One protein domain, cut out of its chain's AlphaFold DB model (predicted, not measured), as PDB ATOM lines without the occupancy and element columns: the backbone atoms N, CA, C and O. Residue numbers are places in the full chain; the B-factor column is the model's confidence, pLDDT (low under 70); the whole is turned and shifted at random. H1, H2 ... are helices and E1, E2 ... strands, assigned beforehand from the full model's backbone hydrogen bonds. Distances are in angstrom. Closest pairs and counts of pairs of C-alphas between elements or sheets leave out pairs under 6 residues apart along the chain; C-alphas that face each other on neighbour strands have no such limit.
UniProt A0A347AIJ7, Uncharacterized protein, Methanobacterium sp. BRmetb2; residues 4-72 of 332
ATOM      1  N   VAL A   4    -107.843  32.566  -7.105       86.31
ATOM      2  CA  VAL A   4    -109.233  33.008  -7.218       86.31
ATOM      3  C   VAL A   4    -110.117  32.144  -6.319       86.31
ATOM      4  O   VAL A   4    -109.746  31.005  -6.028       86.31
ATOM      5  N   PRO A   5    -111.259  32.656  -5.831       89.06
ATOM      6  CA  PRO A   5    -112.209  31.832  -5.089       89.06
ATOM      7  C   PRO A   5    -112.640  30.627  -5.930       89.06
ATOM      8  O   PRO A   5    -113.011  30.803  -7.091       89.06
ATOM      9  N   LEU A   6    -112.620  29.424  -5.347       86.06
ATOM     10  CA  LEU A   6    -113.022  28.190  -6.034       86.06
ATOM     11  C   LEU A   6    -114.435  28.302  -6.621       86.06
ATOM     12  O   LEU A   6    -114.677  27.851  -7.732       86.06
ATOM     13  N   LEU A   7    -115.345  28.955  -5.896       87.19
ATOM     14  CA  LEU A   7    -116.736  29.151  -6.314       87.19
ATOM     15  C   LEU A   7    -116.874  29.885  -7.654       87.19
ATOM     16  O   LEU A   7    -117.849  29.663  -8.363       87.19
ATOM     17  N   ASN A   8    -115.905  30.735  -8.005       87.00
ATOM     18  CA  ASN A   8    -115.934  31.486  -9.257       87.00
ATOM     19  C   ASN A   8    -115.334  30.699 -10.428       87.00
ATOM     20  O   ASN A   8    -115.606  31.049 -11.570       87.00
ATOM     21  N   HIS A   9    -114.504  29.691 -10.140       87.06
ATOM     22  CA  HIS A   9    -113.766  28.907 -11.135       87.06
ATOM     23  C   HIS A   9    -113.651  27.417 -10.743       87.06
ATOM     24  O   HIS A   9    -112.537  26.906 -10.565       87.06
ATOM     25  N   PRO A  10    -114.773  26.695 -10.553       86.38
ATOM     26  CA  PRO A  10    -114.747  25.275 -10.197       86.38
ATOM     27  C   PRO A  10    -114.093  24.401 -11.280       86.38
ATOM     28  O   PRO A  10    -113.503  23.365 -10.967       86.38
ATOM     29  N   GLU A  11    -114.137  24.833 -12.541       87.38
ATOM     30  CA  GLU A  11    -113.535  24.156 -13.689       87.38
ATOM     31  C   GLU A  11    -112.017  23.961 -13.549       87.38
ATOM     32  O   GLU A  11    -111.480  22.964 -14.024       87.38
ATOM     33  N   TYR A  12    -111.324  24.833 -12.811       89.06
ATOM     34  CA  TYR A  12    -109.876  24.726 -12.607       89.06
ATOM     35  C   TYR A  12    -109.465  23.502 -11.782       89.06
ATOM     36  O   TYR A  12    -108.344  23.011 -11.917       89.06
ATOM     37  N   VAL A  13    -110.363  22.965 -10.951       85.31
ATOM     38  CA  VAL A  13    -110.106  21.712 -10.226       85.31
ATOM     39  C   VAL A  13    -110.131  20.520 -11.178       85.31
ATOM     40  O   VAL A  13    -109.336  19.597 -11.013       85.31
ATOM     41  N   ILE A  14    -110.990  20.555 -12.203       85.75
ATOM     42  CA  ILE A  14    -111.054  19.511 -13.235       85.75
ATOM     43  C   ILE A  14    -109.734  19.472 -14.010       85.75
ATOM     44  O   ILE A  14    -109.187  18.393 -14.239       85.75
ATOM     45  N   ASP A  15    -109.170  20.636 -14.337       86.06
ATOM     46  CA  ASP A  15    -107.856  20.722 -14.980       86.06
ATOM     47  C   ASP A  15    -106.754  20.102 -14.112       86.06
ATOM     48  O   ASP A  15    -105.936  19.335 -14.610       86.06
ATOM     49  N   TYR A  16    -106.770  20.336 -12.797       84.00
ATOM     50  CA  TYR A  16    -105.810  19.701 -11.889       84.00
ATOM     51  C   TYR A  16    -105.976  18.194 -11.758       84.00
ATOM     52  O   TYR A  16    -104.972  17.502 -11.599       84.00
ATOM     53  N   VAL A  17    -107.201  17.676 -11.832       85.06
ATOM     54  CA  VAL A  17    -107.437  16.227 -11.874       85.06
ATOM     55  C   VAL A  17    -106.854  15.644 -13.159       85.06
ATOM     56  O   VAL A  17    -106.119  14.659 -13.100       85.06
ATOM     57  N   ASN A  18    -107.111  16.288 -14.300       83.69
ATOM     58  CA  ASN A  18    -106.589  15.862 -15.598       83.69
ATOM     59  C   ASN A  18    -105.056  15.919 -15.671       83.69
ATOM     60  O   ASN A  18    -104.439  15.067 -16.304       83.69
ATOM     61  N   ASP A  19    -104.449  16.896 -14.999       80.00
ATOM     62  CA  ASP A  19    -102.998  17.091 -14.959       80.00
ATOM     63  C   ASP A  19    -102.331  16.352 -13.778       80.00
ATOM     64  O   ASP A  19    -101.132  16.506 -13.541       80.00
ATOM     65  N   VAL A  20    -103.094  15.550 -13.019       84.44
ATOM     66  CA  VAL A  20    -102.637  14.782 -11.842       84.44
ATOM     67  C   VAL A  20    -101.917  15.672 -10.808       84.44
ATOM     68  O   VAL A  20    -100.971  15.275 -10.124       84.44
ATOM     69  N   ASN A  21    -102.378  16.915 -10.651       82.56
ATOM     70  CA  ASN A  21    -101.789  17.904  -9.754       82.56
ATOM     71  C   ASN A  21    -102.399  17.826  -8.344       82.56
ATOM     72  O   ASN A  21    -103.127  18.711  -7.888       82.56
ATOM     73  N   ILE A  22    -102.085  16.732  -7.647       85.31
ATOM     74  CA  ILE A  22    -102.672  16.367  -6.346       85.31
ATOM     75  C   ILE A  22    -102.454  17.458  -5.285       85.31
ATOM     76  O   ILE A  22    -103.357  17.756  -4.504       85.31
ATOM     77  N   LEU A  23    -101.284  18.106  -5.276       85.88
ATOM     78  CA  LEU A  23    -100.969  19.160  -4.305       85.88
ATOM     79  C   LEU A  23    -101.890  20.376  -4.451       85.88
ATOM     80  O   LEU A  23    -102.370  20.906  -3.449       85.88
ATOM     81  N   ASN A  24    -102.179  20.799  -5.684       84.38
ATOM     82  CA  ASN A  24    -103.078  21.926  -5.920       84.38
ATOM     83  C   ASN A  24    -104.543  21.574  -5.631       84.38
ATOM     84  O   ASN A  24    -105.285  22.442  -5.170       84.38
ATOM     85  N   ILE A  25    -104.954  20.315  -5.818       85.25
ATOM     86  CA  ILE A  25    -106.286  19.839  -5.409       85.25
ATOM     87  C   ILE A  25    -106.432  19.933  -3.886       85.25
ATOM     88  O   ILE A  25    -107.368  20.565  -3.399       85.25
ATOM     89  N   ILE A  26    -105.474  19.381  -3.128       87.44
ATOM     90  CA  ILE A  26    -105.482  19.430  -1.656       87.44
ATOM     91  C   ILE A  26    -105.472  20.884  -1.165       87.44
ATOM     92  O   ILE A  26    -106.278  21.257  -0.314       87.44
ATOM     93  N   TYR A  27    -104.611  21.732  -1.735       87.19
ATOM     94  CA  TYR A  27    -104.565  23.159  -1.408       87.19
ATOM     95  C   TYR A  27    -105.917  23.852  -1.631       87.19
ATOM     96  O   TYR A  27    -106.359  24.647  -0.797       87.19
ATOM     97  N   THR A  28    -106.585  23.538  -2.740       87.94
ATOM     98  CA  THR A  28    -107.874  24.133  -3.099       87.94
ATOM     99  C   THR A  28    -108.971  23.725  -2.117       87.94
ATOM    100  O   THR A  28    -109.720  24.585  -1.652       87.94
ATOM    101  N   LEU A  29    -109.013  22.447  -1.728       87.06
ATOM    102  CA  LEU A  29    -109.960  21.928  -0.736       87.06
ATOM    103  C   LEU A  29    -109.743  22.542   0.656       87.06
ATOM    104  O   LEU A  29    -110.712  22.865   1.334       87.06
ATOM    105  N   MET A  30    -108.488  22.740   1.072       89.94
ATOM    106  CA  MET A  30    -108.174  23.299   2.394       89.94
ATOM    107  C   MET A  30    -108.398  24.810   2.493       89.94
ATOM    108  O   MET A  30    -108.686  25.312   3.576       89.94
ATOM    109  N   THR A  31    -108.217  25.555   1.399       89.81
ATOM    110  CA  THR A  31    -108.212  27.030   1.441       89.81
ATOM    111  C   THR A  31    -109.435  27.682   0.806       89.81
ATOM    112  O   THR A  31    -109.622  28.885   0.959       89.81
ATOM    113  N   GLY A  32    -110.243  26.931   0.050       86.69
ATOM    114  CA  GLY A  32    -111.345  27.483  -0.745       86.69
ATOM    115  C   GLY A  32    -110.885  28.374  -1.909       86.69
ATOM    116  O   GLY A  32    -111.712  29.005  -2.571       86.69
ATOM    117  N   THR A  33    -109.576  28.435  -2.179       89.94
ATOM    118  CA  THR A  33    -108.988  29.204  -3.282       89.94
ATOM    119  C   THR A  33    -108.290  28.278  -4.262       89.94
ATOM    120  O   THR A  33    -107.529  27.400  -3.863       89.94
ATOM    121  N   VAL A  34    -108.519  28.499  -5.552       89.31
ATOM    122  CA  VAL A  34    -107.910  27.738  -6.640       89.31
ATOM    123  C   VAL A  34    -106.887  28.617  -7.358       89.31
ATOM    124  O   VAL A  34    -107.102  29.815  -7.568       89.31
ATOM    125  N   GLN A  35    -105.724  28.058  -7.684       85.94
ATOM    126  CA  GLN A  35    -104.759  28.742  -8.545       85.94
ATOM    127  C   GLN A  35    -105.243  28.650 -10.000       85.94
ATOM    128  O   GLN A  35    -105.895  27.685 -10.379       85.94
ATOM    129  N   THR A  36    -104.965  29.649 -10.835       86.25
ATOM    130  CA  THR A  36    -105.275  29.532 -12.270       86.25
ATOM    131  C   THR A  36    -104.373  28.453 -12.899       86.25
ATOM    132  O   THR A  36    -103.150  28.601 -12.813       86.25
ATOM    133  N   PRO A  37    -104.917  27.384 -13.519       84.62
ATOM    134  CA  PRO A  37    -104.120  26.355 -14.177       84.62
ATOM    135  C   PRO A  37    -103.334  26.927 -15.355       84.62
ATOM    136  O   PRO A  37    -103.783  27.848 -16.041       84.62
ATOM    137  N   ILE A  38    -102.154  26.363 -15.611       83.06
ATOM    138  CA  ILE A  38    -101.229  26.923 -16.599       83.06
ATOM    139  C   ILE A  38    -101.804  26.898 -18.019       83.06
ATOM    140  O   ILE A  38    -101.566  27.836 -18.764       83.06
ATOM    141  N   ILE A  39    -102.649  25.916 -18.358       84.12
ATOM    142  CA  ILE A  39    -103.297  25.784 -19.676       84.12
ATOM    143  C   ILE A  39    -104.203  26.976 -20.044       84.12
ATOM    144  O   ILE A  39    -104.445  27.260 -21.223       84.12
ATOM    145  N   HIS A  40    -104.679  27.720 -19.040       84.94
ATOM    146  CA  HIS A  40    -105.437  28.960 -19.240       84.94
ATOM    147  C   HIS A  40    -104.530  30.169 -19.471       84.94
ATOM    148  O   HIS A  40    -104.952  31.143 -20.088       84.94
ATOM    149  N   LEU A  41    -103.280  30.094 -19.011       85.38
ATOM    150  CA  LEU A  41    -102.269  31.142 -19.139       85.38
ATOM    151  C   LEU A  41    -101.330  30.909 -20.326       85.38
ATOM    152  O   LEU A  41    -100.678  31.849 -20.771       85.38
ATOM    153  N   THR A  42    -101.244  29.678 -20.832       87.69
ATOM    154  CA  THR A  42    -100.301  29.271 -21.874       87.69
ATOM    155  C   THR A  42    -101.002  28.651 -23.081       87.69
ATOM    156  O   THR A  42    -102.167  28.243 -23.034       87.69
ATOM    157  N   SER A  43    -100.302  28.614 -24.213       83.62
ATOM    158  CA  SER A  43    -100.732  27.885 -25.412       83.62
ATOM    159  C   SER A  43     -99.547  27.507 -26.299       83.62
ATOM    160  O   SER A  43     -98.429  27.974 -26.090       83.62
ATOM    161  N   GLY A  44     -99.813  26.690 -27.323       84.12
ATOM    162  CA  GLY A  44     -98.825  26.313 -28.331       84.12
ATOM    163  C   GLY A  44     -97.731  25.429 -27.744       84.12
ATOM    164  O   GLY A  44     -98.014  24.375 -27.180       84.12
ATOM    165  N   SER A  45     -96.484  25.880 -27.860       87.12
ATOM    166  CA  SER A  45     -95.268  25.138 -27.506       87.12
ATOM    167  C   SER A  45     -94.986  25.031 -25.999       87.12
ATOM    168  O   SER A  45     -93.851  24.759 -25.620       87.12
ATOM    169  N   ILE A  46     -95.966  25.275 -25.121       90.44
ATOM    170  CA  ILE A  46     -95.824  25.128 -23.662       90.44
ATOM    171  C   ILE A  46     -96.707  23.973 -23.192       90.44
ATOM    172  O   ILE A  46     -97.920  23.980 -23.396       90.44
ATOM    173  N   SER A  47     -96.093  22.985 -22.546       86.81
ATOM    174  CA  SER A  47     -96.775  21.825 -21.983       86.81
ATOM    175  C   SER A  47     -97.704  22.212 -20.828       86.81
ATOM    176  O   SER A  47     -97.580  23.280 -20.223       86.81
ATOM    177  N   ARG A  48     -98.593  21.290 -20.443       80.00
ATOM    178  CA  ARG A  48     -99.457  21.449 -19.259       80.00
ATOM    179  C   ARG A  48     -98.693  21.547 -17.933       80.00
ATOM    180  O   ARG A  48     -99.264  21.949 -16.930       80.00
ATOM    181  N   ASN A  49     -97.395  21.243 -17.940       80.94
ATOM    182  CA  ASN A  49     -96.514  21.380 -16.781       80.94
ATOM    183  C   ASN A  49     -95.651  22.653 -16.842       80.94
ATOM    184  O   ASN A  49     -94.827  22.877 -15.960       80.94
ATOM    185  N   GLY A  50     -95.825  23.493 -17.870       81.94
ATOM    186  CA  GLY A  50     -95.083  24.745 -18.031       81.94
ATOM    187  C   GLY A  50     -93.724  24.612 -18.712       81.94
ATOM    188  O   GLY A  50     -92.977  25.587 -18.754       81.94
ATOM    189  N   SER A  51     -93.402  23.442 -19.267       88.00
ATOM    190  CA  SER A  51     -92.160  23.232 -20.017       88.00
ATOM    191  C   SER A  51     -92.352  23.579 -21.487       88.00
ATOM    192  O   SER A  51     -93.351  23.187 -22.088       88.00
ATOM    193  N   ALA A  52     -91.378  24.262 -22.088       91.00
ATOM    194  CA  ALA A  52     -91.334  24.404 -23.539       91.00
ATOM    195  C   ALA A  52     -91.145  23.025 -24.207       91.00
ATOM    196  O   ALA A  52     -90.396  22.196 -23.692       91.00
ATOM    197  N   GLN A  53     -91.831  22.769 -25.323       91.12
ATOM    198  CA  GLN A  53     -91.808  21.481 -26.023       91.12
ATOM    199  C   GLN A  53     -92.040  21.631 -27.533       91.12
ATOM    200  O   GLN A  53     -92.624  22.615 -27.982       91.12
ATOM    201  N   GLY A  54     -91.643  20.613 -28.305       88.94
ATOM    202  CA  GLY A  54     -91.923  20.521 -29.746       88.94
ATOM    203  C   GLY A  54     -90.900  21.198 -30.663       88.94
ATOM    204  O   GLY A  54     -91.152  21.303 -31.858       88.94
ATOM    205  N   PHE A  55     -89.766  21.655 -30.129       90.62
ATOM    206  CA  PHE A  55     -88.655  22.224 -30.894       90.62
ATOM    207  C   PHE A  55     -87.332  22.073 -30.125       90.62
ATOM    208  O   PHE A  55     -87.335  21.827 -28.917       90.62
ATOM    209  N   GLU A  56     -86.210  22.267 -30.816       88.38
ATOM    210  CA  GLU A  56     -84.872  22.327 -30.222       88.38
ATOM    211  C   GLU A  56     -84.290  23.740 -30.328       88.38
ATOM    212  O   GLU A  56     -84.527  24.445 -31.306       88.38
ATOM    213  N   GLY A  57     -83.484  24.145 -29.345       89.25
ATOM    214  CA  GLY A  57     -82.778  25.428 -29.353       89.25
ATOM    215  C   GLY A  57     -83.431  26.539 -28.517       89.25
ATOM    216  O   GLY A  57     -84.348  26.290 -27.730       89.25
ATOM    217  N   PRO A  58     -82.925  27.782 -28.629       91.31
ATOM    218  CA  PRO A  58     -83.267  28.871 -27.725       91.31
ATOM    219  C   PRO A  58     -84.565  29.567 -28.154       91.31
ATOM    220  O   PRO A  58     -84.531  30.639 -28.768       91.31
ATOM    221  N   GLY A  59     -85.703  28.958 -27.813       91.31
ATOM    222  CA  GLY A  59     -87.032  29.529 -28.041       91.31
ATOM    223  C   GLY A  59     -87.256  30.852 -27.302       91.31
ATOM    224  O   GLY A  59     -86.634  31.127 -26.271       91.31
ATOM    225  N   MET A  60     -88.152  31.682 -27.834       91.69
ATOM    226  CA  MET A  60     -88.471  33.000 -27.289       91.69
ATOM    227  C   MET A  60     -89.844  32.990 -26.619       91.69
ATOM    228  O   MET A  60     -90.855  32.678 -27.241       91.69
ATOM    229  N   LEU A  61     -89.888  33.360 -25.340       90.75
ATOM    230  CA  LEU A  61     -91.139  33.505 -24.602       90.75
ATOM    231  C   LEU A  61     -91.830  34.819 -24.992       90.75
ATOM    232  O   LEU A  61     -91.266  35.894 -24.796       90.75
ATOM    233  N   VAL A  62     -93.055  34.733 -25.504       91.06
ATOM    234  CA  VAL A  62     -93.850  35.868 -25.992       91.06
ATOM    235  C   VAL A  62     -95.256  35.865 -25.402       91.06
ATOM    236  O   VAL A  62     -95.782  34.828 -24.993       91.06
ATOM    237  N   VAL A  63     -95.892  37.036 -25.394       90.75
ATOM    238  CA  VAL A  63     -97.310  37.186 -25.050       90.75
ATOM    239  C   VAL A  63     -98.087  37.477 -26.330       90.75
ATOM    240  O   VAL A  63     -97.834  38.483 -26.990       90.75
ATOM    241  N   ARG A  64     -99.033  36.604 -26.689       87.81
ATOM    242  CA  ARG A  64     -99.961  36.815 -27.813       87.81
ATOM    243  C   ARG A  64    -101.392  36.792 -27.289       87.81
ATOM    244  O   ARG A  64    -101.859  35.783 -26.758       87.81
ATOM    245  N   GLY A  65    -102.081  37.926 -27.408       87.44
ATOM    246  CA  GLY A  65    -103.350  38.143 -26.714       87.44
ATOM    247  C   GLY A  65    -103.153  38.043 -25.201       87.44
ATOM    248  O   GLY A  65    -102.286  38.711 -24.647       87.44
ATOM    249  N   ASN A  66    -103.909  37.161 -24.547       86.69
ATOM    250  CA  ASN A  66    -103.832  36.946 -23.096       86.69
ATOM    251  C   ASN A  66    -103.067  35.667 -22.713       86.69
ATOM    252  O   ASN A  66    -103.200  35.195 -21.584       86.69
ATOM    253  N   LYS A  67    -102.304  35.080 -23.647       88.62
ATOM    254  CA  LYS A  67    -101.579  33.826 -23.425       88.62
ATOM    255  C   LYS A  67    -100.081  33.969 -23.637       88.62
ATOM    256  O   LYS A  67     -99.616  34.685 -24.523       88.62
ATOM    257  N   LEU A  68     -99.347  33.227 -22.823       91.19
ATOM    258  CA  LEU A  68     -97.916  33.024 -22.923       91.19
ATOM    259  C   LEU A  68     -97.629  31.880 -23.906       91.19
ATOM    260  O   LEU A  68     -98.236  30.810 -23.826       91.19
ATOM    261  N   ILE A  69     -96.715  32.105 -24.841       92.62
ATOM    262  CA  ILE A  69     -96.323  31.142 -25.875       92.62
ATOM    263  C   ILE A  69     -94.799  31.140 -25.964       92.62
ATOM    264  O   ILE A  69     -94.163  32.150 -25.673       92.62
ATOM    265  N   VAL A  70     -94.209  30.011 -26.353       93.06
ATOM    266  CA  VAL A  70     -92.803  29.973 -26.759       93.06
ATOM    267  C   VAL A  70     -92.735  29.833 -28.271       93.06
ATOM    268  O   VAL A  70     -93.129  28.800 -28.818       93.06
ATOM    269  N   ASP A  71     -92.247  30.878 -28.929       91.94
ATOM    270  CA  ASP A  71     -91.931  30.850 -30.350       91.94
ATOM    271  C   ASP A  71     -90.654  30.010 -30.545       91.94
ATOM    272  O   ASP A  71     -89.632  30.297 -29.903       91.94
ATOM    273  N   PRO A  72     -90.691  28.953 -31.378       91.50
ATOM    274  CA  PRO A  72     -89.498  28.194 -31.732       91.50
ATOM    275  C   PRO A  72     -88.432  29.098 -32.368       91.50
ATOM    276  O   PRO A  72     -88.783  30.079 -33.030       91.50
TER     277      PRO A  72
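AT A GLANCE: This is residues 4 to 72 of the 332 residues of an uncharacterized protein of Methanobacterium sp. BRmetb2 (UniProt A0A347AIJ7). Two small lobes stand end to end in an elongated shape, with the short helix H3 between them. The first lobe is a helical hairpin, H1 and H2, with the short strand E1 packed on both helices; the second holds the strand hairpin E2 and E3 and the long loop of residues 42 to 59 that leads to it. The printed part has 69 residues, with three named helices and three named strands in the order H1, H2, E1, H3, E2, E3, and the class is mixed, helices and strands. The one sheet has the order E2 - E3, antiparallel. The whole is loose, with a radius of gyration of the C-alphas of 13.8 A, and spans 41 by 24 by 14 A.

HOW THE PARTS SIT: Begin at residues 4 to 5, a short stretch that pairs antiparallel with residues 33 to 34 of E1, residues 33 to 35; E1 pairs with no named strand. Next come H1, residues 11 to 18, and H2, residues 22 to 31, which form a helical hairpin. They touch, and their closest C-alphas, those of Val 13 and Ile 25, are 6.4 A apart. They run opposite ways at a shallow tilt of 32 degrees. Look from H2 to E1 and you find their closest C-alphas, those of Thr 28 and Val 34, 5.1 A apart. From H1 to E1 the closest C-alphas are those of Tyr 12 and Val 34, at 7.0 A. H3, residues 38 to 41, is near H1 and apart from H2. Its closest C-alpha to E3, residues 67 to 71, is that of Leu 41, 5.1 A from that of Lys 67. E2, residues 60 to 64, and E3 form an antiparallel hairpin, with 143 degrees between their directions. Within hydrogen-bond range are N 62 and O 69, 2.8 A, and N 71 and O 60, 2.8 A. H1 and H2 are apart from both E2 and E3. In H1 and H2 every O i to N i+4 pair is within hydrogen-bond range; H3 is too short for such a pair.

IN THESE COORDINATES: Find C-alpha 11 at (-113.535, 24.156, -13.689); from there H1 runs 11.0 A to C-alpha 18. H2 runs 14.3 A from C-alpha 22 to C-alpha 31, E1 6.8 A from 33 to 35, and H3 5.0 A from C-alpha 38 at (-101.229, 26.923, -16.599) to 41. E2 runs 12.1 A from 60 to 64, and E3 12.2 A from 67 to C-alpha 71 at (-91.931, 30.850, -30.350).

THE WHOLE: The two C-alphas farthest apart, those of Leu 7 and Gly 57, are 41.2 A apart. The printed part has no cut. The link from H3 to E2, 18 residues, is long; the other links are tight. The mean pLDDT of the printed part is 87.3, and no printed residue is under 70.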